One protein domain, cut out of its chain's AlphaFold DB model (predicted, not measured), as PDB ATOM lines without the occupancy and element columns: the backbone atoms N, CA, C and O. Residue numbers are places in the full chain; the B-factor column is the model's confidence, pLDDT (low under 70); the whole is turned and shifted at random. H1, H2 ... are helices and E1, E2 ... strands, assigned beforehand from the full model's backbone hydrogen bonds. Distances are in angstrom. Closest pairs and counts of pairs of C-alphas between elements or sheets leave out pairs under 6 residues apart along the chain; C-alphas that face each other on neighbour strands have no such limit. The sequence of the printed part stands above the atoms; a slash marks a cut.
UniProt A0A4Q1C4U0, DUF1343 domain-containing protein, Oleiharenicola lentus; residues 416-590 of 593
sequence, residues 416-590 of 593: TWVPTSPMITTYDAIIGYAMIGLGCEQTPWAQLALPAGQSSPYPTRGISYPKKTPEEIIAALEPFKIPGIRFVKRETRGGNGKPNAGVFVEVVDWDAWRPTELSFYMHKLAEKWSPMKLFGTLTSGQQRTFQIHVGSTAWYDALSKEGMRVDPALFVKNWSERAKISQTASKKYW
ATOM      1  N   THR A 416     168.251 176.808 197.133       95.44
ATOM      2  CA  THR A 416     169.633 176.295 197.147       95.44
ATOM      3  C   THR A 416     169.708 174.927 197.831       95.44
ATOM      4  O   THR A 416     169.336 174.796 198.997       95.44
ATOM      5  N   TRP A 417     170.234 173.901 197.147       95.88
ATOM      6  CA  TRP A 417     170.502 172.602 197.779       95.88
ATOM      7  C   TRP A 417     171.685 172.702 198.751       95.88
ATOM      8  O   TRP A 417     172.804 173.018 198.342       95.88
ATOM      9  N   VAL A 418     171.458 172.374 200.023       96.00
ATOM     10  CA  VAL A 418     172.519 172.222 201.029       96.00
ATOM     11  C   VAL A 418     172.808 170.727 201.224       96.00
ATOM     12  O   VAL A 418     171.862 169.965 201.414       96.00
ATOM     13  N   PRO A 419     174.081 170.276 201.201       93.62
ATOM     14  CA  PRO A 419     174.432 168.865 201.370       93.62
ATOM     15  C   PRO A 419     173.844 168.231 202.636       93.62
ATOM     16  O   PRO A 419     174.161 168.650 203.751       93.62
ATOM     17  N   THR A 420     173.042 167.179 202.456       94.00
ATOM     18  CA  THR A 420     172.375 166.441 203.543       94.00
ATOM     19  C   THR A 420     173.225 165.293 204.103       94.00
ATOM     20  O   THR A 420     172.898 164.734 205.146       94.00
ATOM     21  N   SER A 421     174.303 164.915 203.411       90.25
ATOM     22  CA  SER A 421     175.320 163.943 203.843       90.25
ATOM     23  C   SER A 421     176.606 164.116 203.018       90.25
ATOM     24  O   SER A 421     176.575 164.798 201.987       90.25
ATOM     25  N   PRO A 422     177.728 163.458 203.382       86.00
ATOM     26  CA  PRO A 422     178.964 163.506 202.593       86.00
ATOM     27  C   PRO A 422     178.841 162.974 201.153       86.00
ATOM     28  O   PRO A 422     179.687 163.293 200.321       86.00
ATOM     29  N   MET A 423     177.805 162.179 200.847       84.94
ATOM     30  CA  MET A 423     177.565 161.608 199.511       84.94
ATOM     31  C   MET A 423     176.442 162.311 198.732       84.94
ATOM     32  O   MET A 423     176.482 162.328 197.503       84.94
ATOM     33  N   ILE A 424     175.457 162.914 199.411       90.50
ATOM     34  CA  ILE A 424     174.355 163.660 198.775       90.50
ATOM     35  C   ILE A 424     174.664 165.165 198.814       90.50
ATOM     36  O   ILE A 424     174.050 165.965 199.523       90.50
ATOM     37  N   THR A 425     175.675 165.549 198.036       90.12
ATOM     38  CA  THR A 425     176.177 166.932 197.946       90.12
ATOM     39  C   THR A 425     175.396 167.818 196.975       90.12
ATOM     40  O   THR A 425     175.567 169.033 196.987       90.12
ATOM     41  N   THR A 426     174.534 167.229 196.145       91.62
ATOM     42  CA  THR A 426     173.745 167.900 195.100       91.62
ATOM     43  C   THR A 426     172.384 167.222 194.947       91.62
ATOM     44  O   THR A 426     172.236 166.045 195.285       91.62
ATOM     45  N   TYR A 427     171.415 167.933 194.364       92.62
ATOM     46  CA  TYR A 427     170.128 167.359 193.961       92.62
ATOM     47  C   TYR A 427     170.299 166.120 193.063       92.62
ATOM     48  O   TYR A 427     169.664 165.088 193.282       92.62
ATOM     49  N   ASP A 428     171.212 166.174 192.091       90.50
ATOM     50  CA  ASP A 428     171.379 165.099 191.117       90.50
ATOM     51  C   ASP A 428     171.821 163.755 191.721       90.50
ATOM     52  O   ASP A 428     171.488 162.704 191.155       90.50
ATOM     53  N   ALA A 429     172.473 163.782 192.890       92.12
ATOM     54  CA  ALA A 429     172.872 162.596 193.649       92.12
ATOM     55  C   ALA A 429     171.679 161.847 194.277       92.12
ATOM     56  O   ALA A 429     171.767 160.642 194.521       92.12
ATOM     57  N   ILE A 430     170.551 162.526 194.506       95.00
ATOM     58  CA  ILE A 430     169.317 161.922 195.038       95.00
ATOM     59  C   ILE A 430     168.717 160.961 194.012       95.00
ATOM     60  O   ILE A 430     168.335 159.840 194.339       95.00
ATOM     61  N   ILE A 431     168.697 161.383 192.747       95.25
ATOM     62  CA  ILE A 431     168.208 160.585 191.618       95.25
ATOM     63  C   ILE A 431     169.069 159.324 191.441       95.25
ATOM     64  O   ILE A 431     168.525 158.245 191.231       95.25
ATOM     65  N   GLY A 432     170.396 159.421 191.594       94.12
ATOM     66  CA  GLY A 432     171.275 158.244 191.579       94.12
ATOM     67  C   GLY A 432     171.067 157.321 192.787       94.12
ATOM     68  O   GLY A 432     170.924 156.111 192.609       94.12
ATOM     69  N   TYR A 433     170.934 157.875 193.999       95.25
ATOM     70  CA  TYR A 433     170.629 157.108 195.216       95.25
ATOM     71  C   TYR A 433     169.314 156.320 195.086       95.25
ATOM     72  O   TYR A 433     169.276 155.119 195.359       95.25
ATOM     73  N   ALA A 434     168.250 156.973 194.605       97.00
ATOM     74  CA  ALA A 434     166.942 156.357 194.386       97.00
ATOM     75  C   ALA A 434     166.952 155.272 193.292       97.00
ATOM     76  O   ALA A 434     166.134 154.354 193.344       97.00
ATOM     77  N   MET A 435     167.860 155.379 192.313       96.38
ATOM     78  CA  MET A 435     167.872 154.543 191.108       96.38
ATOM     79  C   MET A 435     168.795 153.325 191.174       96.38
ATOM     80  O   MET A 435     168.462 152.251 190.670       96.38
ATOM     81  N   ILE A 436     169.965 153.504 191.784       95.00
ATOM     82  CA  ILE A 436     171.089 152.557 191.751       95.00
ATOM     83  C   ILE A 436     171.412 152.019 193.152       95.00
ATOM     84  O   ILE A 436     172.004 150.949 193.270       95.00
ATOM     85  N   GLY A 437     171.005 152.725 194.217       93.62
ATOM     86  CA  GLY A 437     171.323 152.370 195.604       93.62
ATOM     87  C   GLY A 437     170.947 150.931 195.967       93.62
ATOM     88  O   GLY A 437     171.793 150.197 196.468       93.62
ATOM     89  N   LEU A 438     169.724 150.502 195.631       96.69
ATOM     90  CA  LEU A 438     169.293 149.122 195.870       96.69
ATOM     91  C   LEU A 438     170.079 148.116 195.019       96.69
ATOM     92  O   LEU A 438     170.490 147.096 195.547       96.69
ATOM     93  N   GLY A 439     170.344 148.402 193.740       96.75
ATOM     94  CA  GLY A 439     171.031 147.484 192.821       96.75
ATOM     95  C   GLY A 439     172.469 147.140 193.224       96.75
ATOM     96  O   GLY A 439     172.979 146.080 192.854       96.75
ATOM     97  N   CYS A 440     173.114 148.021 193.994       94.69
ATOM     98  CA  CYS A 440     174.422 147.804 194.616       94.69
ATOM     99  C   CYS A 440     174.356 147.040 195.955       94.69
ATOM    100  O   CYS A 440     175.382 146.543 196.419       94.69
ATOM    101  N   GLU A 441     173.188 146.929 196.592       94.38
ATOM    102  CA  GLU A 441     173.063 146.319 197.918       94.38
ATOM    103  C   GLU A 441     173.332 144.806 197.854       94.38
ATOM    104  O   GLU A 441     172.644 144.052 197.170       94.38
ATOM    105  N   GLN A 442     174.364 144.357 198.575       95.12
ATOM    106  CA  GLN A 442     174.890 142.983 198.544       95.12
ATOM    107  C   GLN A 442     175.232 142.430 197.142       95.12
ATOM    108  O   GLN A 442     175.242 141.212 196.951       95.12
ATOM    109  N   THR A 443     175.569 143.285 196.167       94.88
ATOM    110  CA  THR A 443     176.033 142.841 194.840       94.88
ATOM    111  C   THR A 443     177.450 143.321 194.504       94.88
ATOM    112  O   THR A 443     177.970 144.235 195.143       94.88
ATOM    113  N   PRO A 444     178.100 142.749 193.469       93.88
ATOM    114  CA  PRO A 444     179.352 143.287 192.939       93.88
ATOM    115  C   PRO A 444     179.205 144.592 192.132       93.88
ATOM    116  O   PRO A 444     180.211 145.072 191.612       93.88
ATOM    117  N   TRP A 445     178.001 145.163 191.970       93.62
ATOM    118  CA  TRP A 445     177.840 146.444 191.273       93.62
ATOM    119  C   TRP A 445     178.422 147.586 192.107       93.62
ATOM    120  O   TRP A 445     177.986 147.825 193.230       93.62
ATOM    121  N   ALA A 446     179.351 148.348 191.534       88.19
ATOM    122  CA  ALA A 446     179.949 149.505 192.190       88.19
ATOM    123  C   ALA A 446     179.447 150.816 191.572       88.19
ATOM    124  O   ALA A 446     179.538 151.013 190.353       88.19
ATOM    125  N   GLN A 447     178.976 151.736 192.424       85.38
ATOM    126  CA  GLN A 447     178.744 153.124 192.029       85.38
ATOM    127  C   GLN A 447     180.078 153.793 191.683       85.38
ATOM    128  O   GLN A 447     181.024 153.774 192.471       85.38
ATOM    129  N   LEU A 448     180.144 154.420 190.512       77.38
ATOM    130  CA  LEU A 448     181.280 155.235 190.102       77.38
ATOM    131  C   LEU A 448     181.095 156.665 190.615       77.38
ATOM    132  O   LEU A 448     180.398 157.481 190.008       77.38
ATOM    133  N   ALA A 449     181.756 156.974 191.727       60.75
ATOM    134  CA  ALA A 449     182.059 158.354 192.085       60.75
ATOM    135  C   ALA A 449     183.123 158.923 191.126       60.75
ATOM    136  O   ALA A 449     184.028 158.203 190.696       60.75
ATOM    137  N   LEU A 450     183.045 160.222 190.820       55.66
ATOM    138  CA  LEU A 450     184.196 160.938 190.263       55.66
ATOM    139  C   LEU A 450     185.268 161.147 191.354       55.66
ATOM    140  O   LEU A 450     184.944 161.086 192.544       55.66
ATOM    141  N   PRO A 451     186.534 161.417 190.980       50.69
ATOM    142  CA  PRO A 451     187.565 161.839 191.923       50.69
ATOM    143  C   PRO A 451     187.112 163.000 192.818       50.69
ATOM    144  O   PRO A 451     186.423 163.917 192.368       50.69
ATOM    145  N   ALA A 452     187.540 162.981 194.083       45.66
ATOM    146  CA  ALA A 452     187.220 164.033 195.044       45.66
ATOM    147  C   ALA A 452     187.610 165.424 194.505       45.66
ATOM    148  O   ALA A 452     188.694 165.606 193.950       45.66
ATOM    149  N   GLY A 453     186.708 166.396 194.655       47.59
ATOM    150  CA  GLY A 453     186.859 167.749 194.111       47.59
ATOM    151  C   GLY A 453     186.351 167.941 192.674       47.59
ATOM    152  O   GLY A 453     186.236 169.083 192.240       47.59
ATOM    153  N   GLN A 454     185.991 166.879 191.940       50.44
ATOM    154  CA  GLN A 454     185.342 167.020 190.630       50.44
ATOM    155  C   GLN A 454     183.819 167.092 190.773       50.44
ATOM    156  O   GLN A 454     183.181 166.151 191.248       50.44
ATOM    157  N   SER A 455     183.226 168.195 190.310       54.97
ATOM    158  CA  SER A 455     181.776 168.274 190.126       54.97
ATOM    159  C   SER A 455     181.355 167.371 188.966       54.97
ATOM    160  O   SER A 455     181.911 167.455 187.871       54.97
ATOM    161  N   SER A 456     180.364 166.515 189.206       61.81
ATOM    162  CA  SER A 456     179.692 165.740 188.165       61.81
ATOM    163  C   SER A 456     178.305 166.335 187.930       61.81
ATOM    164  O   SER A 456     177.613 166.587 188.916       61.81
ATOM    165  N   PRO A 457     177.830 166.463 186.679       60.69
ATOM    166  CA  PRO A 457     176.402 166.617 186.399       60.69
ATOM    167  C   PRO A 457     175.601 165.318 186.647       60.69
ATOM    168  O   PRO A 457     174.376 165.321 186.582       60.69
ATOM    169  N   TYR A 458     176.275 164.199 186.946       71.25
ATOM    170  CA  TYR A 458     175.663 162.890 187.210       71.25
ATOM    171  C   TYR A 458     176.307 162.178 188.428       71.25
ATOM    172  O   TYR A 458     176.813 161.058 188.294       71.25
ATOM    173  N   PRO A 459     176.366 162.803 189.622       76.56
ATOM    174  CA  PRO A 459     176.907 162.164 190.820       76.56
ATOM    175  C   PRO A 459     176.004 160.994 191.242       76.56
ATOM    176  O   PRO A 459     174.808 161.020 190.976       76.56
ATOM    177  N   THR A 460     176.600 159.943 191.820       80.94
ATOM    178  CA  THR A 460     175.969 158.643 192.172       80.94
ATOM    179  C   THR A 460     175.241 157.895 191.033       80.94
ATOM    180  O   THR A 460     174.712 156.810 191.262       80.94
ATOM    181  N   ARG A 461     175.251 158.406 189.789       88.06
ATOM    182  CA  ARG A 461     174.597 157.782 188.614       88.06
ATOM    183  C   ARG A 461     175.510 156.948 187.714       88.06
ATOM    184  O   ARG A 461     175.033 156.364 186.742       88.06
ATOM    185  N   GLY A 462     176.809 156.910 187.995       90.06
ATOM    186  CA  GLY A 462     177.741 156.015 187.314       90.06
ATOM    187  C   GLY A 462     177.685 154.607 187.915       90.06
ATOM    188  O   GLY A 462     177.679 154.466 189.135       90.06
ATOM    189  N   ILE A 463     177.686 153.570 187.078       92.00
ATOM    190  CA  ILE A 463     177.717 152.154 187.468       92.00
ATOM    191  C   ILE A 463     178.862 151.408 186.780       92.00
ATOM    192  O   ILE A 463     179.296 151.744 185.674       92.00
ATOM    193  N   SER A 464     179.341 150.363 187.449       91.81
ATOM    194  CA  SER A 464     180.351 149.429 186.948       91.81
ATOM    195  C   SER A 464     180.159 148.046 187.570       91.81
ATOM    196  O   SER A 464     179.566 147.922 188.644       91.81
ATOM    197  N   TYR A 465     180.670 147.008 186.906       92.44
ATOM    198  CA  TYR A 465     180.660 145.634 187.406       92.44
ATOM    199  C   TYR A 465     182.031 144.976 187.148       92.44
ATOM    200  O   TYR A 465     182.597 145.166 186.066       92.44
ATOM    201  N   PRO A 466     182.606 144.213 188.097       90.62
ATOM    202  CA  PRO A 466     183.899 143.558 187.924       90.62
ATOM    203  C   PRO A 466     183.964 142.673 186.674       90.62
ATOM    204  O   PRO A 466     183.099 141.830 186.451       90.62
ATOM    205  N   LYS A 467     185.036 142.821 185.885       90.69
ATOM    206  CA  LYS A 467     185.265 142.069 184.632       90.69
ATOM    207  C   LYS A 467     184.155 142.261 183.576       90.69
ATOM    208  O   LYS A 467     183.871 141.339 182.806       90.69
ATOM    209  N   LYS A 468     183.527 143.442 183.538       93.12
ATOM    210  CA  LYS A 468     182.595 143.861 182.482       93.12
ATOM    211  C   LYS A 468     183.010 145.214 181.908       93.12
ATOM    212  O   LYS A 468     183.299 146.132 182.673       93.12
ATOM    213  N   THR A 469     183.047 145.346 180.582       93.50
ATOM    214  CA  THR A 469     183.244 146.661 179.940       93.50
ATOM    215  C   THR A 469     181.944 147.482 179.966       93.50
ATOM    216  O   THR A 469     180.862 146.914 180.148       93.50
ATOM    217  N   PRO A 470     181.994 148.813 179.762       93.31
ATOM    218  CA  PRO A 470     180.785 149.622 179.615       93.31
ATOM    219  C   PRO A 470     179.868 149.142 178.487       93.31
ATOM    220  O   PRO A 470     178.652 149.164 178.642       93.31
ATOM    221  N   GLU A 471     180.436 148.663 177.381       95.88
ATOM    222  CA  GLU A 471     179.703 148.106 176.242       95.88
ATOM    223  C   GLU A 471     178.954 146.825 176.631       95.88
ATOM    224  O   GLU A 471     177.775 146.697 176.314       95.88
ATOM    225  N   GLU A 472     179.591 145.910 177.373       97.00
ATOM    226  CA  GLU A 472     178.922 144.706 177.888       97.00
ATOM    227  C   GLU A 472     177.788 145.039 178.869       97.00
ATOM    228  O   GLU A 472     176.765 144.353 178.887       97.00
ATOM    229  N   ILE A 473     177.962 146.082 179.689       97.38
ATOM    230  CA  ILE A 473     176.943 146.545 180.640       97.38
ATOM    231  C   ILE A 473     175.750 147.155 179.894       97.38
ATOM    232  O   ILE A 473     174.612 146.778 180.168       97.38
ATOM    233  N   ILE A 474     176.000 148.042 178.926       97.81
ATOM    234  CA  ILE A 474     174.962 148.668 178.093       97.81
ATOM    235  C   ILE A 474     174.205 147.592 177.302       97.81
ATOM    236  O   ILE A 474     172.986 147.491 177.422       97.81
ATOM    237  N   ALA A 475     174.911 146.715 176.582       98.12
ATOM    238  CA  ALA A 475     174.303 145.652 175.778       98.12
ATOM    239  C   ALA A 475     173.495 144.627 176.602       98.12
ATOM    240  O   ALA A 475     172.624 143.949 176.059       98.12
ATOM    241  N   ALA A 476     173.758 144.510 177.908       97.94
ATOM    242  CA  ALA A 476     172.990 143.663 178.816       97.94
ATOM    243  C   ALA A 476     171.789 144.365 179.477       97.94
ATOM    244  O   ALA A 476     170.909 143.663 179.975       97.94
ATOM    245  N   LEU A 477     171.751 145.703 179.495       98.00
ATOM    246  CA  LEU A 477     170.684 146.506 180.107       98.00
ATOM    247  C   LEU A 477     169.677 147.057 179.082       98.00
ATOM    248  O   LEU A 477     168.477 147.029 179.348       98.00
ATOM    249  N   GLU A 478     170.136 147.489 177.903       97.25
ATOM    250  CA  GLU A 478     169.288 147.981 176.799       97.25
ATOM    251  C   GLU A 478     168.114 147.039 176.437       97.25
ATOM    252  O   GLU A 478     166.989 147.524 176.284       97.25
ATOM    253  N   PRO A 479     168.275 145.694 176.383       97.62
ATOM    254  CA  PRO A 479     167.165 144.790 176.067       97.62
ATOM    255  C   PRO A 479     165.993 144.826 177.060       97.62
ATOM    256  O   PRO A 479     164.903 144.377 176.706       97.62
ATOM    257  N   PHE A 480     166.184 145.351 178.278       96.94
ATOM    258  CA  PHE A 480     165.111 145.508 179.264       96.94
ATOM    259  C   PHE A 480     164.212 146.727 179.005       96.94
ATOM    260  O   PHE A 480     163.124 146.783 179.566       96.94
ATOM    261  N   LYS A 481     164.631 147.678 178.149       96.56
ATOM    262  CA  LYS A 481     163.833 148.847 177.715       96.56
ATOM    263  C   LYS A 481     163.194 149.637 178.872       96.56
ATOM    264  O   LYS A 481     162.032 150.034 178.797       96.56
ATOM    265  N   ILE A 482     163.958 149.839 179.947       97.81
ATOM    266  CA  ILE A 482     163.490 150.480 181.186       97.81
ATOM    267  C   ILE A 482     162.997 151.910 180.876       97.81
ATOM    268  O   ILE A 482     163.779 152.709 180.353       97.81
ATOM    269  N   PRO A 483     161.733 152.263 181.183       96.94
ATOM    270  CA  PRO A 483     161.171 153.552 180.796       96.94
ATOM    271  C   PRO A 483     161.898 154.763 181.398       96.94
ATOM    272  O   PRO A 483     162.316 154.764 182.558       96.94
ATOM    273  N   GLY A 484     162.009 155.822 180.594       97.62
ATOM    274  CA  GLY A 484     162.505 157.138 181.002       97.62
ATOM    275  C   GLY A 484     164.001 157.253 181.300       97.62
ATOM    276  O   GLY A 484     164.436 158.343 181.676       97.62
ATOM    277  N   ILE A 485     164.799 156.197 181.106       97.69
ATOM    278  CA  ILE A 485     166.261 156.244 181.276       97.69
ATOM    279  C   ILE A 485     167.036 155.948 179.991       97.69
ATOM    280  O   ILE A 485     166.529 155.337 179.055       97.69
ATOM    281  N   ARG A 486     168.300 156.376 179.977       96.25
ATOM    282  CA  ARG A 486     169.289 156.118 178.928       96.25
ATOM    283  C   ARG A 486     170.624 155.726 179.553       96.25
ATOM    284  O   ARG A 486     171.060 156.366 180.512       96.25
ATOM    285  N   PHE A 487     171.302 154.739 178.975       95.69
ATOM    286  CA  PHE A 487     172.669 154.385 179.354       95.69
ATOM    287  C   PHE A 487     173.679 155.118 178.466       95.69
ATOM    288  O   PHE A 487     173.559 155.138 177.245       95.69
ATOM    289  N   VAL A 488     174.686 155.742 179.079       91.19
ATOM    290  CA  VAL A 488     175.690 156.549 178.373       91.19
ATOM    291  C   VAL A 488     177.082 156.155 178.845       91.19
ATOM    292  O   VAL A 488     177.428 156.351 180.010       91.19
ATOM    293  N   LYS A 489     177.918 155.631 177.941       90.06
ATOM    294  CA  LYS A 489     179.352 155.480 178.218       90.06
ATOM    295  C   LYS A 489     179.966 156.871 178.378       90.06
ATOM    296  O   LYS A 489     179.881 157.687 177.463       90.06
ATOM    297  N   ARG A 490     180.611 157.135 179.514       85.44
ATOM    298  CA  ARG A 490     181.388 158.361 179.750       85.44
ATOM    299  C   ARG A 490     182.777 158.004 180.259       85.44
ATOM    300  O   ARG A 490     182.947 157.048 181.020       85.44
ATOM    301  N   GLU A 491     183.771 158.779 179.846       78.75
ATOM    302  CA  GLU A 491     185.100 158.699 180.439       78.75
ATOM    303  C   GLU A 491     185.077 159.236 181.873       78.75
ATOM    304  O   GLU A 491     184.353 160.169 182.216       78.75
ATOM    305  N   THR A 492     185.883 158.613 182.719       69.31
ATOM    306  CA  THR A 492     186.101 158.951 184.125       69.31
ATOM    307  C   THR A 492     187.595 158.830 184.417       69.31
ATOM    308  O   THR A 492     188.376 158.372 183.577       69.31
ATOM    309  N   ARG A 493     188.021 159.204 185.623       61.81
ATOM    310  CA  ARG A 493     189.352 158.851 186.123       61.81
ATOM    311  C   ARG A 493     189.207 158.057 187.408       61.81
ATOM    312  O   ARG A 493     188.401 158.414 188.262       61.81
ATOM    313  N   GLY A 494     189.977 156.980 187.540       58.69
ATOM    314  CA  GLY A 494     190.082 156.255 188.803       58.69
ATOM    315  C   GLY A 494     190.772 157.107 189.874       58.69
ATOM    316  O   GLY A 494     191.430 158.100 189.565       58.69
ATOM    317  N   GLY A 495     190.702 156.684 191.141       54.50
ATOM    318  CA  GLY A 495     191.404 157.357 192.249       54.50
ATOM    319  C   GLY A 495     192.937 157.396 192.109       54.50
ATOM    320  O   GLY A 495     193.601 158.140 192.817       54.50
ATOM    321  N   ASN A 496     193.498 156.631 191.167       61.06
ATOM    322  CA  ASN A 496     194.908 156.647 190.761       61.06
ATOM    323  C   ASN A 496     195.188 157.558 189.542       61.06
ATOM    324  O   ASN A 496     196.236 157.435 188.911       61.06
ATOM    325  N   GLY A 497     194.234 158.407 189.147       60.22
ATOM    326  CA  GLY A 497     194.336 159.340 188.022       60.22
ATOM    327  C   GLY A 497     194.226 158.720 186.624       60.22
ATOM    328  O   GLY A 497     194.069 159.467 185.656       60.22
ATOM    329  N   LYS A 498     194.272 157.386 186.487       62.00
ATOM    330  CA  LYS A 498     194.196 156.716 185.179       62.00
ATOM    331  C   LYS A 498     192.808 156.894 184.546       62.00
ATOM    332  O   LYS A 498     191.815 156.801 185.275       62.00
ATOM    333  N   PRO A 499     192.716 157.088 183.216       64.25
ATOM    334  CA  PRO A 499     191.449 157.005 182.500       64.25
ATOM    335  C   PRO A 499     190.752 155.669 182.766       64.25
ATOM    336  O   PRO A 499     191.382 154.611 182.781       64.25
ATOM    337  N   ASN A 500     189.446 155.739 182.968       69.75
ATOM    338  CA  ASN A 500     188.538 154.605 183.040       69.75
ATOM    339  C   ASN A 500     187.263 154.975 182.267       69.75
ATOM    340  O   ASN A 500     186.989 156.156 182.062       69.75
ATOM    341  N   ALA A 501     186.447 154.004 181.874       76.06
ATOM    342  CA  ALA A 501     185.150 154.276 181.267       76.06
ATOM    343  C   ALA A 501     184.040 153.676 182.132       76.06
ATOM    344  O   ALA A 501     184.144 152.541 182.594       76.06
ATOM    345  N   GLY A 502     182.990 154.458 182.363       82.00
ATOM    346  CA  GLY A 502     181.827 154.071 183.154       82.00
ATOM    347  C   GLY A 502     180.549 154.123 182.332       82.00
ATOM    348  O   GLY A 502     180.470 154.869 181.354       82.00
ATOM    349  N   VAL A 503     179.534 153.371 182.751       91.81
ATOM    350  CA  VAL A 503     178.164 153.579 182.268       91.81
ATOM    351  C   VAL A 503     177.492 154.554 183.218       91.81
ATOM    352  O   VAL A 503     177.431 154.298 184.413       91.81
ATOM    353  N   PHE A 504     176.995 155.669 182.704       92.38
ATOM    354  CA  PHE A 504     176.171 156.606 183.455       92.38
ATOM    355  C   PHE A 504     174.718 156.445 183.046       92.38
ATOM    356  O   PHE A 504     174.415 156.226 181.874       92.38
ATOM    357  N   VAL A 505     173.832 156.546 184.029       93.81
ATOM    358  CA  VAL A 505     172.391 156.432 183.827       93.81
ATOM    359  C   VAL A 505     171.780 157.825 183.863       93.81
ATOM    360  O   VAL A 505     171.902 158.551 184.851       93.81
ATOM    361  N   GLU A 506     171.125 158.208 182.776       93.12
ATOM    362  CA  GLU A 506     170.490 159.514 182.632       93.12
ATOM    363  C   GLU A 506     168.973 159.358 182.602       93.12
ATOM    364  O   GLU A 506     168.460 158.528 181.858       93.12
ATOM    365  N   VAL A 507     168.260 160.169 183.387       95.00
ATOM    366  CA  VAL A 507     166.801 160.301 183.283       95.00
ATOM    367  C   VAL A 507     166.511 161.238 182.112       95.00
ATOM    368  O   VAL A 507     166.902 162.403 182.150       95.00
ATOM    369  N   VAL A 508     165.873 160.712 181.068       96.12
ATOM    370  CA  VAL A 508     165.550 161.430 179.819       96.12
ATOM    371  C   VAL A 508     164.064 161.776 179.698       96.12
ATOM    372  O   VAL A 508     163.721 162.727 179.007       96.12
ATOM    373  N   ASP A 509     163.201 161.058 180.417       97.50
ATOM    374  CA  ASP A 509     161.792 161.395 180.633       97.50
ATOM    375  C   ASP A 509     161.504 161.199 182.125       97.50
ATOM    376  O   ASP A 509     161.637 160.095 182.661       97.50
ATOM    377  N   TRP A 510     161.159 162.291 182.812       95.56
ATOM    378  CA  TRP A 510     160.925 162.275 184.254       95.56
ATOM    379  C   TRP A 510     159.663 161.508 184.640       95.56
ATOM    380  O   TRP A 510     159.645 160.874 185.694       95.56
ATOM    381  N   ASP A 511     158.613 161.550 183.824       95.50
ATOM    382  CA  ASP A 511     157.307 160.995 184.167       95.50
ATOM    383  C   ASP A 511     157.269 159.495 183.886       95.50
ATOM    384  O   ASP A 511     156.855 158.730 184.764       95.50
ATOM    385  N   ALA A 512     157.833 159.065 182.751       97.00
ATOM    386  CA  ALA A 512     158.058 157.654 182.454       97.00
ATOM    387  C   ALA A 512     159.067 156.996 183.412       97.00
ATOM    388  O   ALA A 512     158.924 155.810 183.712       97.00
ATOM    389  N   TRP A 513     160.067 157.734 183.917       97.56
ATOM    390  CA  TRP A 513     161.102 157.167 184.786       97.56
ATOM    391  C   TRP A 513     160.533 156.546 186.065       97.56
ATOM    392  O   TRP A 513     159.824 157.185 186.852       97.56
ATOM    393  N   ARG A 514     160.917 155.290 186.297       96.62
ATOM    394  CA  ARG A 514     160.621 154.525 187.507       96.62
ATOM    395  C   ARG A 514     161.903 154.328 188.316       96.62
ATOM    396  O   ARG A 514     162.724 153.507 187.910       96.62
ATOM    397  N   PRO A 515     162.098 155.071 189.426       97.56
ATOM    398  CA  PRO A 515     163.352 155.092 190.170       97.56
ATOM    399  C   PRO A 515     163.967 153.716 190.400       97.56
ATOM    400  O   PRO A 515     165.062 153.444 189.924       97.56
ATOM    401  N   THR A 516     163.248 152.814 191.056       98.00
ATOM    402  CA  THR A 516     163.815 151.550 191.538       98.00
ATOM    403  C   THR A 516     163.961 150.473 190.467       98.00
ATOM    404  O   THR A 516     164.635 149.473 190.707       98.00
ATOM    405  N   GLU A 517     163.365 150.652 189.285       98.19
ATOM    406  CA  GLU A 517     163.256 149.593 188.278       98.19
ATOM    407  C   GLU A 517     164.625 149.067 187.817       98.19
ATOM    408  O   GLU A 517     164.845 147.852 187.795       98.19
ATOM    409  N   LEU A 518     165.587 149.963 187.558       98.50
ATOM    410  CA  LEU A 518     166.949 149.577 187.176       98.50
ATOM    411  C   LEU A 518     167.629 148.689 188.228       98.50
ATOM    412  O   LEU A 518     168.281 147.709 187.869       98.50
ATOM    413  N   SER A 519     167.451 148.986 189.517       98.19
ATOM    414  CA  SER A 519     168.065 148.211 190.600       98.19
ATOM    415  C   SER A 519     167.659 146.729 190.567       98.19
ATOM    416  O   SER A 519     168.475 145.855 190.854       98.19
ATOM    417  N   PHE A 520     166.433 146.404 190.142       98.44
ATOM    418  CA  PHE A 520     165.974 145.013 190.045       98.44
ATOM    419  C   PHE A 520     166.546 144.270 188.830       98.44
ATOM    420  O   PHE A 520     166.884 143.088 188.937       98.44
ATOM    421  N   TYR A 521     166.765 144.966 187.713       98.31
ATOM    422  CA  TYR A 521     167.525 144.422 186.584       98.31
ATOM    423  C   TYR A 521     169.023 144.279 186.906       98.31
ATOM    424  O   TYR A 521     169.633 143.283 186.512       98.31
ATOM    425  N   MET A 522     169.603 145.185 187.705       98.19
ATOM    426  CA  MET A 522     170.962 145.038 188.245       98.19
ATOM    427  C   MET A 522     171.095 143.771 189.104       98.19
ATOM    428  O   MET A 522     172.028 143.000 188.879       98.19
ATOM    429  N   HIS A 523     170.152 143.477 190.011       98.06
ATOM    430  CA  HIS A 523     170.156 142.216 190.771       98.06
ATOM    431  C   HIS A 523     170.113 140.976 189.856       98.06
ATOM    432  O   HIS A 523     170.894 140.042 190.040       98.06
ATOM    433  N   LYS A 524     169.244 140.978 188.832       97.25
ATOM    434  CA  LYS A 524     169.139 139.881 187.852       97.25
ATOM    435  C   LYS A 524     170.434 139.678 187.055       97.25
ATOM    436  O   LYS A 524     170.819 138.538 186.795       97.25
ATOM    437  N   LEU A 525     171.119 140.761 186.687       97.25
ATOM    438  CA  LEU A 525     172.428 140.687 186.033       97.25
ATOM    439  C   LEU A 525     173.548 140.259 186.995       97.25
ATOM    440  O   LEU A 525     174.440 139.530 186.570       97.25
ATOM    441  N   ALA A 526     173.481 140.623 188.278       96.38
ATOM    442  CA  ALA A 526     174.431 140.156 189.287       96.38
ATOM    443  C   ALA A 526     174.340 138.630 189.494       96.38
ATOM    444  O   ALA A 526     175.370 137.966 189.544       96.38
ATOM    445  N   GLU A 527     173.133 138.051 189.505       94.94
ATOM    446  CA  GLU A 527     172.948 136.589 189.425       94.94
ATOM    447  C   GLU A 527     173.488 136.009 188.107       94.94
ATOM    448  O   GLU A 527     174.224 135.027 188.126       94.94
ATOM    449  N   LYS A 528     173.182 136.624 186.954       94.44
ATOM    450  CA  LYS A 528     173.642 136.152 185.628       94.44
ATOM    451  C   LYS A 528     175.172 136.158 185.468       94.44
ATOM    452  O   LYS A 528     175.703 135.370 184.689       94.44
ATOM    453  N   TRP A 529     175.873 137.074 186.135       95.00
ATOM    454  CA  TRP A 529     177.325 137.266 186.013       95.00
ATOM    455  C   TRP A 529     178.130 136.752 187.212       95.00
ATOM    456  O   TRP A 529     179.360 136.828 187.198       95.00
ATOM    457  N   SER A 530     177.470 136.247 188.252       90.00
ATOM    458  CA  SER A 530     178.133 135.569 189.361       90.00
ATOM    459  C   SER A 530     178.429 134.105 188.988       90.00
ATOM    460  O   SER A 530     177.566 133.434 188.424       90.00
ATOM    461  N   PRO A 531     179.618 133.556 189.311       77.00
ATOM    462  CA  PRO A 531     179.929 132.138 189.086       77.00
ATOM    463  C   PRO A 531     179.209 131.190 190.067       77.00
ATOM    464  O   PRO A 531     179.328 129.974 189.956       77.00
ATOM    465  N   MET A 532     178.485 131.738 191.047       81.12
ATOM    466  CA  MET A 532     177.669 131.026 192.035       81.12
ATOM    467  C   MET A 532     176.324 131.747 192.182       81.12
ATOM    468  O   MET A 532     176.257 132.945 191.916       81.12
ATOM    469  N   LYS A 533     175.278 131.078 192.687       86.00
ATOM    470  CA  LYS A 533     174.037 131.766 193.099       86.00
ATOM    471  C   LYS A 533     174.364 132.841 194.141       86.00
ATOM    472  O   LYS A 533     174.690 132.500 195.277       86.00
ATOM    473  N   LEU A 534     174.297 134.114 193.769       92.94
ATOM    474  CA  LEU A 534     174.751 135.232 194.599       92.94
ATOM    475  C   LEU A 534     173.877 135.361 195.851       92.94
ATOM    476  O   LEU A 534     174.352 135.179 196.969       92.94
ATOM    477  N   PHE A 535     172.575 135.567 195.666       94.25
ATOM    478  CA  PHE A 535     171.619 135.693 196.768       94.25
ATOM    479  C   PHE A 535     171.406 134.357 197.493       94.25
ATOM    480  O   PHE A 535     171.086 134.341 198.677       94.25
ATOM    481  N   GLY A 536     171.680 133.234 196.819       91.75
ATOM    482  CA  GLY A 536     171.718 131.896 197.419       91.75
ATOM    483  C   GLY A 536     172.943 131.599 198.295       91.75
ATOM    484  O   GLY A 536     172.950 130.567 198.960       91.75
ATOM    485  N   THR A 537     173.970 132.460 198.305       93.06
ATOM    486  CA  THR A 537     175.217 132.262 199.077       93.06
ATOM    487  C   THR A 537     175.523 133.379 200.082       93.06
ATOM    488  O   THR A 537     176.491 133.270 200.836       93.06
ATOM    489  N   LEU A 538     174.688 134.423 200.165       95.06
ATOM    490  CA  LEU A 538     174.803 135.468 201.188       95.06
ATOM    491  C   LEU A 538     174.689 134.887 202.606       95.06
ATOM    492  O   LEU A 538     173.807 134.073 202.888       95.06
ATOM    493  N   THR A 539     175.520 135.361 203.537       96.50
ATOM    494  CA  THR A 539     175.377 135.030 204.967       96.50
ATOM    495  C   THR A 539     174.102 135.644 205.554       96.50
ATOM    496  O   THR A 539     173.645 136.685 205.087       96.50
ATOM    497  N   SER A 540     173.538 135.071 206.623       96.25
ATOM    498  CA  SER A 540     172.284 135.559 207.234       96.25
ATOM    499  C   SER A 540     172.312 137.047 207.623       96.25
ATOM    500  O   SER A 540     171.281 137.716 207.585       96.25
ATOM    501  N   GLY A 541     173.492 137.588 207.955       97.06
ATOM    502  CA  GLY A 541     173.689 139.023 208.172       97.06
ATOM    503  C   GLY A 541     173.481 139.838 206.894       97.06
ATOM    504  O   GLY A 541     172.688 140.772 206.889       97.06
ATOM    505  N   GLN A 542     174.117 139.438 205.791       96.81
ATOM    506  CA  GLN A 542     173.959 140.071 204.477       96.81
ATOM    507  C   GLN A 542     172.535 139.921 203.926       96.81
ATOM    508  O   GLN A 542     171.972 140.891 203.429       96.81
ATOM    509  N   GLN A 543     171.917 138.743 204.077       97.12
ATOM    510  CA  GLN A 543     170.510 138.520 203.718       97.12
ATOM    511  C   GLN A 543     169.585 139.494 204.459       97.12
ATOM    512  O   GLN A 543     168.641 140.021 203.869       97.12
ATOM    513  N   ARG A 544     169.859 139.766 205.743       97.00
ATOM    514  CA  ARG A 544     169.130 140.780 206.510       97.00
ATOM    515  C   ARG A 544     169.408 142.190 205.984       97.00
ATOM    516  O   ARG A 544     168.453 142.939 205.815       97.00
ATOM    517  N   THR A 545     170.661 142.559 205.714       96.75
ATOM    518  CA  THR A 545     171.013 143.897 205.193       96.75
ATOM    519  C   THR A 545     170.355 144.175 203.837       96.75
ATOM    520  O   THR A 545     169.786 145.247 203.646       96.75
ATOM    521  N   PHE A 546     170.313 143.186 202.942       97.56
ATOM    522  CA  PHE A 546     169.577 143.276 201.680       97.56
ATOM    523  C   PHE A 546     168.078 143.508 201.908       97.56
ATOM    524  O   PHE A 546     167.482 144.430 201.347       97.56
ATOM    525  N   GLN A 547     167.465 142.700 202.778       97.62
ATOM    526  CA  GLN A 547     166.024 142.744 203.008       97.62
ATOM    527  C   GLN A 547     165.552 143.985 203.781       97.62
ATOM    528  O   GLN A 547     164.443 144.431 203.516       97.62
ATOM    529  N   ILE A 548     166.363 144.610 204.647       97.44
ATOM    530  CA  ILE A 548     165.985 145.892 205.287       97.44
ATOM    531  C   ILE A 548     166.028 147.086 204.325       97.44
ATOM    532  O   ILE A 548     165.153 147.948 204.406       97.44
ATOM    533  N   HIS A 549     166.973 147.123 203.380       97.38
ATOM    534  CA  HIS A 549     167.041 148.198 202.386       97.38
ATOM    535  C   HIS A 549     165.977 148.023 201.297       97.38
ATOM    536  O   HIS A 549     165.122 148.898 201.122       97.38
ATOM    537  N   VAL A 550     165.965 146.872 200.610       97.50
ATOM    538  CA  VAL A 550     164.975 146.576 199.559       97.50
ATOM    539  C   VAL A 550     163.570 146.497 200.151       97.50
ATOM    540  O   VAL A 550     162.623 147.042 199.588       97.50
ATOM    541  N   GLY A 551     163.416 145.891 201.326       97.31
ATOM    542  CA  GLY A 551     162.154 145.848 202.057       97.31
ATOM    543  C   GLY A 551     161.140 144.826 201.559       97.31
ATOM    544  O   GLY A 551     159.971 144.957 201.912       97.31
ATOM    545  N   SER A 552     161.548 143.841 200.746       97.88
ATOM    546  CA  SER A 552     160.650 142.772 200.300       97.88
ATOM    547  C   SER A 552     161.251 141.376 200.428       97.88
ATOM    548  O   SER A 552     162.214 141.042 199.733       97.88
ATOM    549  N   THR A 553     160.617 140.545 201.259       97.81
ATOM    550  CA  THR A 553     160.979 139.131 201.453       97.81
ATOM    551  C   THR A 553     160.829 138.367 200.139       97.81
ATOM    552  O   THR A 553     161.757 137.696 199.700       97.81
ATOM    553  N   ALA A 554     159.697 138.553 199.448       98.00
ATOM    554  CA  ALA A 554     159.365 137.849 198.207       98.00
ATOM    555  C   ALA A 554     160.378 138.076 197.068       98.00
ATOM    556  O   ALA A 554     160.615 137.168 196.272       98.00
ATOM    557  N   TRP A 555     160.996 139.261 196.992       98.12
ATOM    558  CA  TRP A 555     162.020 139.551 195.984       98.12
ATOM    559  C   TRP A 555     163.339 138.822 196.260       98.12
ATOM    560  O   TRP A 555     163.912 138.210 195.358       98.12
ATOM    561  N   TYR A 556     163.801 138.851 197.515       97.81
ATOM    562  CA  TYR A 556     164.985 138.101 197.938       97.81
ATOM    563  C   TYR A 556     164.787 136.587 197.739       97.81
ATOM    564  O   TYR A 556     165.663 135.905 197.203       97.81
ATOM    565  N   ASP A 557     163.606 136.084 198.095       97.31
ATOM    566  CA  ASP A 557     163.224 134.681 197.937       97.31
ATOM    567  C   ASP A 557     163.270 134.235 196.464       97.31
ATOM    568  O   ASP A 557     163.842 133.188 196.148       97.31
ATOM    569  N   ALA A 558     162.716 135.045 195.552       97.06
ATOM    570  CA  ALA A 558     162.719 134.764 194.119       97.06
ATOM    571  C   ALA A 558     164.140 134.783 193.533       97.06
ATOM    572  O   ALA A 558     164.525 133.836 192.848       97.06
ATOM    573  N   LEU A 559     164.961 135.785 193.871       96.12
ATOM    574  CA  LEU A 559     166.378 135.826 193.485       96.12
ATOM    575  C   LEU A 559     167.140 134.574 193.949       96.12
ATOM    576  O   LEU A 559     167.789 133.910 193.144       96.12
ATOM    577  N   SER A 560     167.022 134.209 195.227       94.19
ATOM    578  CA  SER A 560     167.740 133.073 195.823       94.19
ATOM    579  C   SER A 560     167.330 131.718 195.203       94.19
ATOM    580  O   SER A 560     168.163 130.844 194.905       94.19
ATOM    581  N   LYS A 561     166.032 131.544 194.923       93.38
ATOM    582  CA  LYS A 561     165.465 130.305 194.365       93.38
ATOM    583  C   LYS A 561     165.680 130.198 192.853       93.38
ATOM    584  O   LYS A 561     166.189 129.176 192.376       93.38
ATOM    585  N   GLU A 562     165.343 131.240 192.102       93.31
ATOM    586  CA  GLU A 562     165.277 131.226 190.635       93.31
ATOM    587  C   GLU A 562     166.575 131.681 189.954       93.31
ATOM    588  O   GLU A 562     166.854 131.233 188.834       93.31
ATOM    589  N   GLY A 563     167.379 132.508 190.632       90.00
ATOM    590  CA  GLY A 563     168.589 133.133 190.097       90.00
ATOM    591  C   GLY A 563     168.272 134.051 188.918       90.00
ATOM    592  O   GLY A 563     167.244 134.726 188.888       90.00
ATOM    593  N   MET A 564     169.105 134.005 187.875       89.94
ATOM    594  CA  MET A 564     168.921 134.773 186.631       89.94
ATOM    595  C   MET A 564     167.584 134.539 185.889       89.94
ATOM    596  O   MET A 564     167.302 135.250 184.923       89.94
ATOM    597  N   ARG A 565     166.777 133.544 186.291       93.06
ATOM    598  CA  ARG A 565     165.454 133.266 185.703       93.06
ATOM    599  C   ARG A 565     164.335 134.148 186.258       93.06
ATOM    600  O   ARG A 565     163.321 134.252 185.578       93.06
ATOM    601  N   VAL A 566     164.531 134.791 187.416       95.44
ATOM    602  CA  VAL A 566     163.542 135.707 188.015       95.44
ATOM    603  C   VAL A 566     163.081 136.745 186.992       95.44
ATOM    604  O   VAL A 566     163.892 137.207 186.184       95.44
ATOM    605  N   ASP A 567     161.811 137.142 187.013       96.38
ATOM    606  CA  ASP A 567     161.308 138.226 186.165       96.38
ATOM    607  C   ASP A 567     161.065 139.517 186.970       96.38
ATOM    608  O   ASP A 567     160.054 139.619 187.673       96.38
ATOM    609  N   PRO A 568     161.953 140.531 186.866       97.75
ATOM    610  CA  PRO A 568     161.755 141.825 187.501       97.75
ATOM    611  C   PRO A 568     160.444 142.486 187.076       97.75
ATOM    612  O   PRO A 568     159.819 143.131 187.913       97.75
ATOM    613  N   ALA A 569     159.989 142.301 185.829       97.31
ATOM    614  CA  ALA A 569     158.827 143.003 185.288       97.31
ATOM    615  C   ALA A 569     157.530 142.680 186.051       97.31
ATOM    616  O   ALA A 569     156.706 143.571 186.272       97.31
ATOM    617  N   LEU A 570     157.364 141.440 186.530       97.12
ATOM    618  CA  LEU A 570     156.210 141.033 187.341       97.12
ATOM    619  C   LEU A 570     156.181 141.743 188.704       97.12
ATOM    620  O   LEU A 570     155.149 142.288 189.103       97.12
ATOM    621  N   PHE A 571     157.322 141.791 189.396       98.25
ATOM    622  CA  PHE A 571     157.461 142.490 190.677       98.25
ATOM    623  C   PHE A 571     157.312 144.006 190.504       98.25
ATOM    624  O   PHE A 571     156.531 144.648 191.203       98.25
ATOM    625  N   VAL A 572     157.995 144.566 189.507       97.69
ATOM    626  CA  VAL A 572     157.950 145.978 189.116       97.69
ATOM    627  C   VAL A 572     156.528 146.412 188.738       97.69
ATOM    628  O   VAL A 572     156.124 147.523 189.099       97.69
ATOM    629  N   LYS A 573     155.725 145.558 188.090       97.50
ATOM    630  CA  LYS A 573     154.290 145.799 187.864       97.50
ATOM    631  C   LYS A 573     153.505 145.810 189.180       97.50
ATOM    632  O   LYS A 573     152.847 146.808 189.471       97.50
ATOM    633  N   ASN A 574     153.620 144.763 190.003       97.75
ATOM    634  CA  ASN A 574     152.898 144.667 191.281       97.75
ATOM    635  C   ASN A 574     153.206 145.842 192.225       97.75
ATOM    636  O   ASN A 574     152.309 146.390 192.864       97.75
ATOM    637  N   TRP A 575     154.465 146.272 192.298       97.81
ATOM    638  CA  TRP A 575     154.863 147.424 193.102       97.81
ATOM    639  C   TRP A 575     154.344 148.750 192.536       97.81
ATOM    640  O   TRP A 575     154.032 149.640 193.318       97.81
ATOM    641  N   SER A 576     154.143 148.866 191.217       96.25
ATOM    642  CA  SER A 576     153.463 150.021 190.606       96.25
ATOM    643  C   SER A 576     151.988 150.101 191.018       96.25
ATOM    644  O   SER A 576     151.474 151.169 191.348       96.25
ATOM    645  N   GLU A 577     151.302 148.957 191.060       97.19
ATOM    646  CA  GLU A 577     149.913 148.852 191.520       97.19
ATOM    647  C   GLU A 577     149.808 149.163 193.026       97.19
ATOM    648  O   GLU A 577     148.996 149.995 193.437       97.19
ATOM    649  N   ARG A 578     150.708 148.602 193.848       96.81
ATOM    650  CA  ARG A 578     150.808 148.914 195.288       96.81
ATOM    651  C   ARG A 578     151.164 150.385 195.547       96.81
ATOM    652  O   ARG A 578     150.601 150.970 196.467       96.81
ATOM    653  N   ALA A 579     152.016 151.010 194.733       96.25
ATOM    654  CA  ALA A 579     152.354 152.433 194.841       96.25
ATOM    655  C   ALA A 579     151.128 153.341 194.620       96.25
ATOM    656  O   ALA A 579     150.912 154.269 195.398       96.25
ATOM    657  N   LYS A 580     150.273 153.036 193.632       96.19
ATOM    658  CA  LYS A 580     149.000 153.752 193.394       96.19
ATOM    659  C   LYS A 580     148.026 153.618 194.572       96.19
ATOM    660  O   LYS A 580     147.361 154.589 194.944       96.19
ATOM    661  N   ILE A 581     147.983 152.443 195.207       96.31
ATOM    662  CA  ILE A 581     147.220 152.219 196.445       96.31
ATOM    663  C   ILE A 581     147.806 153.057 197.596       96.31
ATOM    664  O   ILE A 581     147.056 153.754 198.275       96.31
ATOM    665  N   SER A 582     149.132 153.077 197.785       94.56
ATOM    666  CA  SER A 582     149.797 153.901 198.811       94.56
ATOM    667  C   SER A 582     149.603 155.409 198.598       94.56
ATOM    668  O   SER A 582     149.357 156.129 199.569       94.56
ATOM    669  N   GLN A 583     149.645 155.903 197.356       95.25
ATOM    670  CA  GLN A 583     149.283 157.290 197.037       95.25
ATOM    671  C   GLN A 583     147.835 157.578 197.445       95.25
ATOM    672  O   GLN A 583     147.579 158.503 198.208       95.25
ATOM    673  N   THR A 584     146.887 156.747 197.007       96.50
ATOM    674  CA  THR A 584     145.458 156.932 197.303       96.50
ATOM    675  C   THR A 584     145.176 156.908 198.809       96.50
ATOM    676  O   THR A 584     144.477 157.780 199.321       96.50
ATOM    677  N   ALA A 585     145.779 155.968 199.543       94.50
ATOM    678  CA  ALA A 585     145.629 155.836 200.991       94.50
ATOM    679  C   ALA A 585     146.303 156.966 201.796       94.50
ATOM    680  O   ALA A 585     145.890 157.221 202.931       94.50
ATOM    681  N   SER A 586     147.315 157.640 201.235       96.00
ATOM    682  CA  SER A 586     148.016 158.755 201.890       96.00
ATOM    683  C   SER A 586     147.400 160.129 201.626       96.00
ATOM    684  O   SER A 586     147.677 161.032 202.409       96.00
ATOM    685  N   LYS A 587     146.510 160.294 200.631       97.06
ATOM    686  CA  LYS A 587     145.842 161.579 200.311       97.06
ATOM    687  C   LYS A 587     145.231 162.295 201.521       97.06
ATOM    688  O   LYS A 587     145.342 163.507 201.638       97.06
ATOM    689  N   LYS A 588     144.653 161.545 202.463       97.06
ATOM    690  CA  LYS A 588     144.090 162.052 203.734       97.06
ATOM    691  C   LYS A 588     145.123 162.597 204.742       97.06
ATOM    692  O   LYS A 588     144.743 163.017 205.830       97.06
ATOM    693  N   TYR A 589     146.409 162.529 204.412       97.75
ATOM    694  CA  TYR A 589     147.528 163.092 205.168       97.75
ATOM    695  C   TYR A 589     148.345 164.091 204.335       97.75
ATOM    696  O   TYR A 589     149.359 164.573 204.835       97.75
ATOM    697  N   TRP A 590     147.953 164.368 203.083       98.25
ATOM    698  CA  TRP A 590     148.639 165.348 202.241       98.25
ATOM    699  C   TRP A 590     148.376 166.763 202.764       98.25
ATOM    700  O   TRP A 590     147.264 167.081 203.186       98.25
TER     701      TRP A 590
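This is residues 416 to 590 of the 593 residues of the protein "DUF1343 domain-containing protein" of Oleiharenicola lentus (UniProt A0A4Q1C4U0). Look first for H3 in the middle, with a small, strongly twisted sheet holding the long hairpin E3 and E4 to one side and H4, H5 and H6 to the other. H2 packs along that hairpin, and residues 577 to 590, mostly H6, stick out as an arm. The printed part has 175 residues, with six named helices and four named strands in the order H1 E1 E2 H2 E3 E4 H3 H4 H5 H6. The sheet, E1 E2 E4 E3, is antiparallel throughout, and the class is mixed, helices and strands. The whole is compact, with a radius of gyration of the C-alphas of 16.8 A and spans of 46 by 45 by 33 A.

Start at H1, residues 427 to 436, which is on the sheet but over none of its strands, at a height of 4.3 A, only just above the sheet's level. Next, E1, residues 446 to 448, and E2, residues 462 to 464, form a hairpin, with N 446 and O 464 at 2.9 A. H2, residues 470 to 480, is on the same face as H1, at a height of 9.2 A, giving two layers, helices on one face of a sheet. E3, residues 485 to 493, and E4, residues 499 to 507, form a hairpin, with N 488 and O 504 at 2.8 A. E4 is also antiparallel to E2, with N 463 and O 503 at 2.8 A. H2 runs along E4, at 7 degrees on the local plane. E2, H2 and E3 make a split strand-helix-strand unit, two strands of one sheet that are not neighbours, with a helix between them along the chain and E4 between them in the sheet, and its crossover is right-handed. The hub is H3, residues 517 to 529; it touches H1 only at their ends, C-alphas 436 and 519 being closest at 5.4 A. H4, residues 540 to 550, is apart from H3. H5, residues 553 to 565, touches H3 at a steep tilt of 49 degrees, closest at C-alphas 528 and 564, 5.0 A. H6, residues 568 to 589, touches H3 with residues 568 to 572 alone, closest at C-alphas 520 and 568, 5.9 A. In H3 and H4 every O i to N i+4 pair is within hydrogen-bond range; in H1 5 of 6 are, in H2 5 of 7, in H5 7 of 9 and in H6 16 of 18.

Find C-alpha 427 at (170.128, 167.359, 193.961), where H1 begins. E3 is 23.7 A long and bends by 53 degrees at residue 489; E4 is 24.9 A and H3 18.8 A. H6 runs 31.1 A to C-alpha 589 at (147.528, 163.092, 205.168).

The C-alphas of Lys 498 and Lys 588 are the two farthest apart, 53.7 A. The printed part has no cut, and E1 to E2 is the long link. Look for pLDDT under 70 at residues 449 to 457 and 492 to 500.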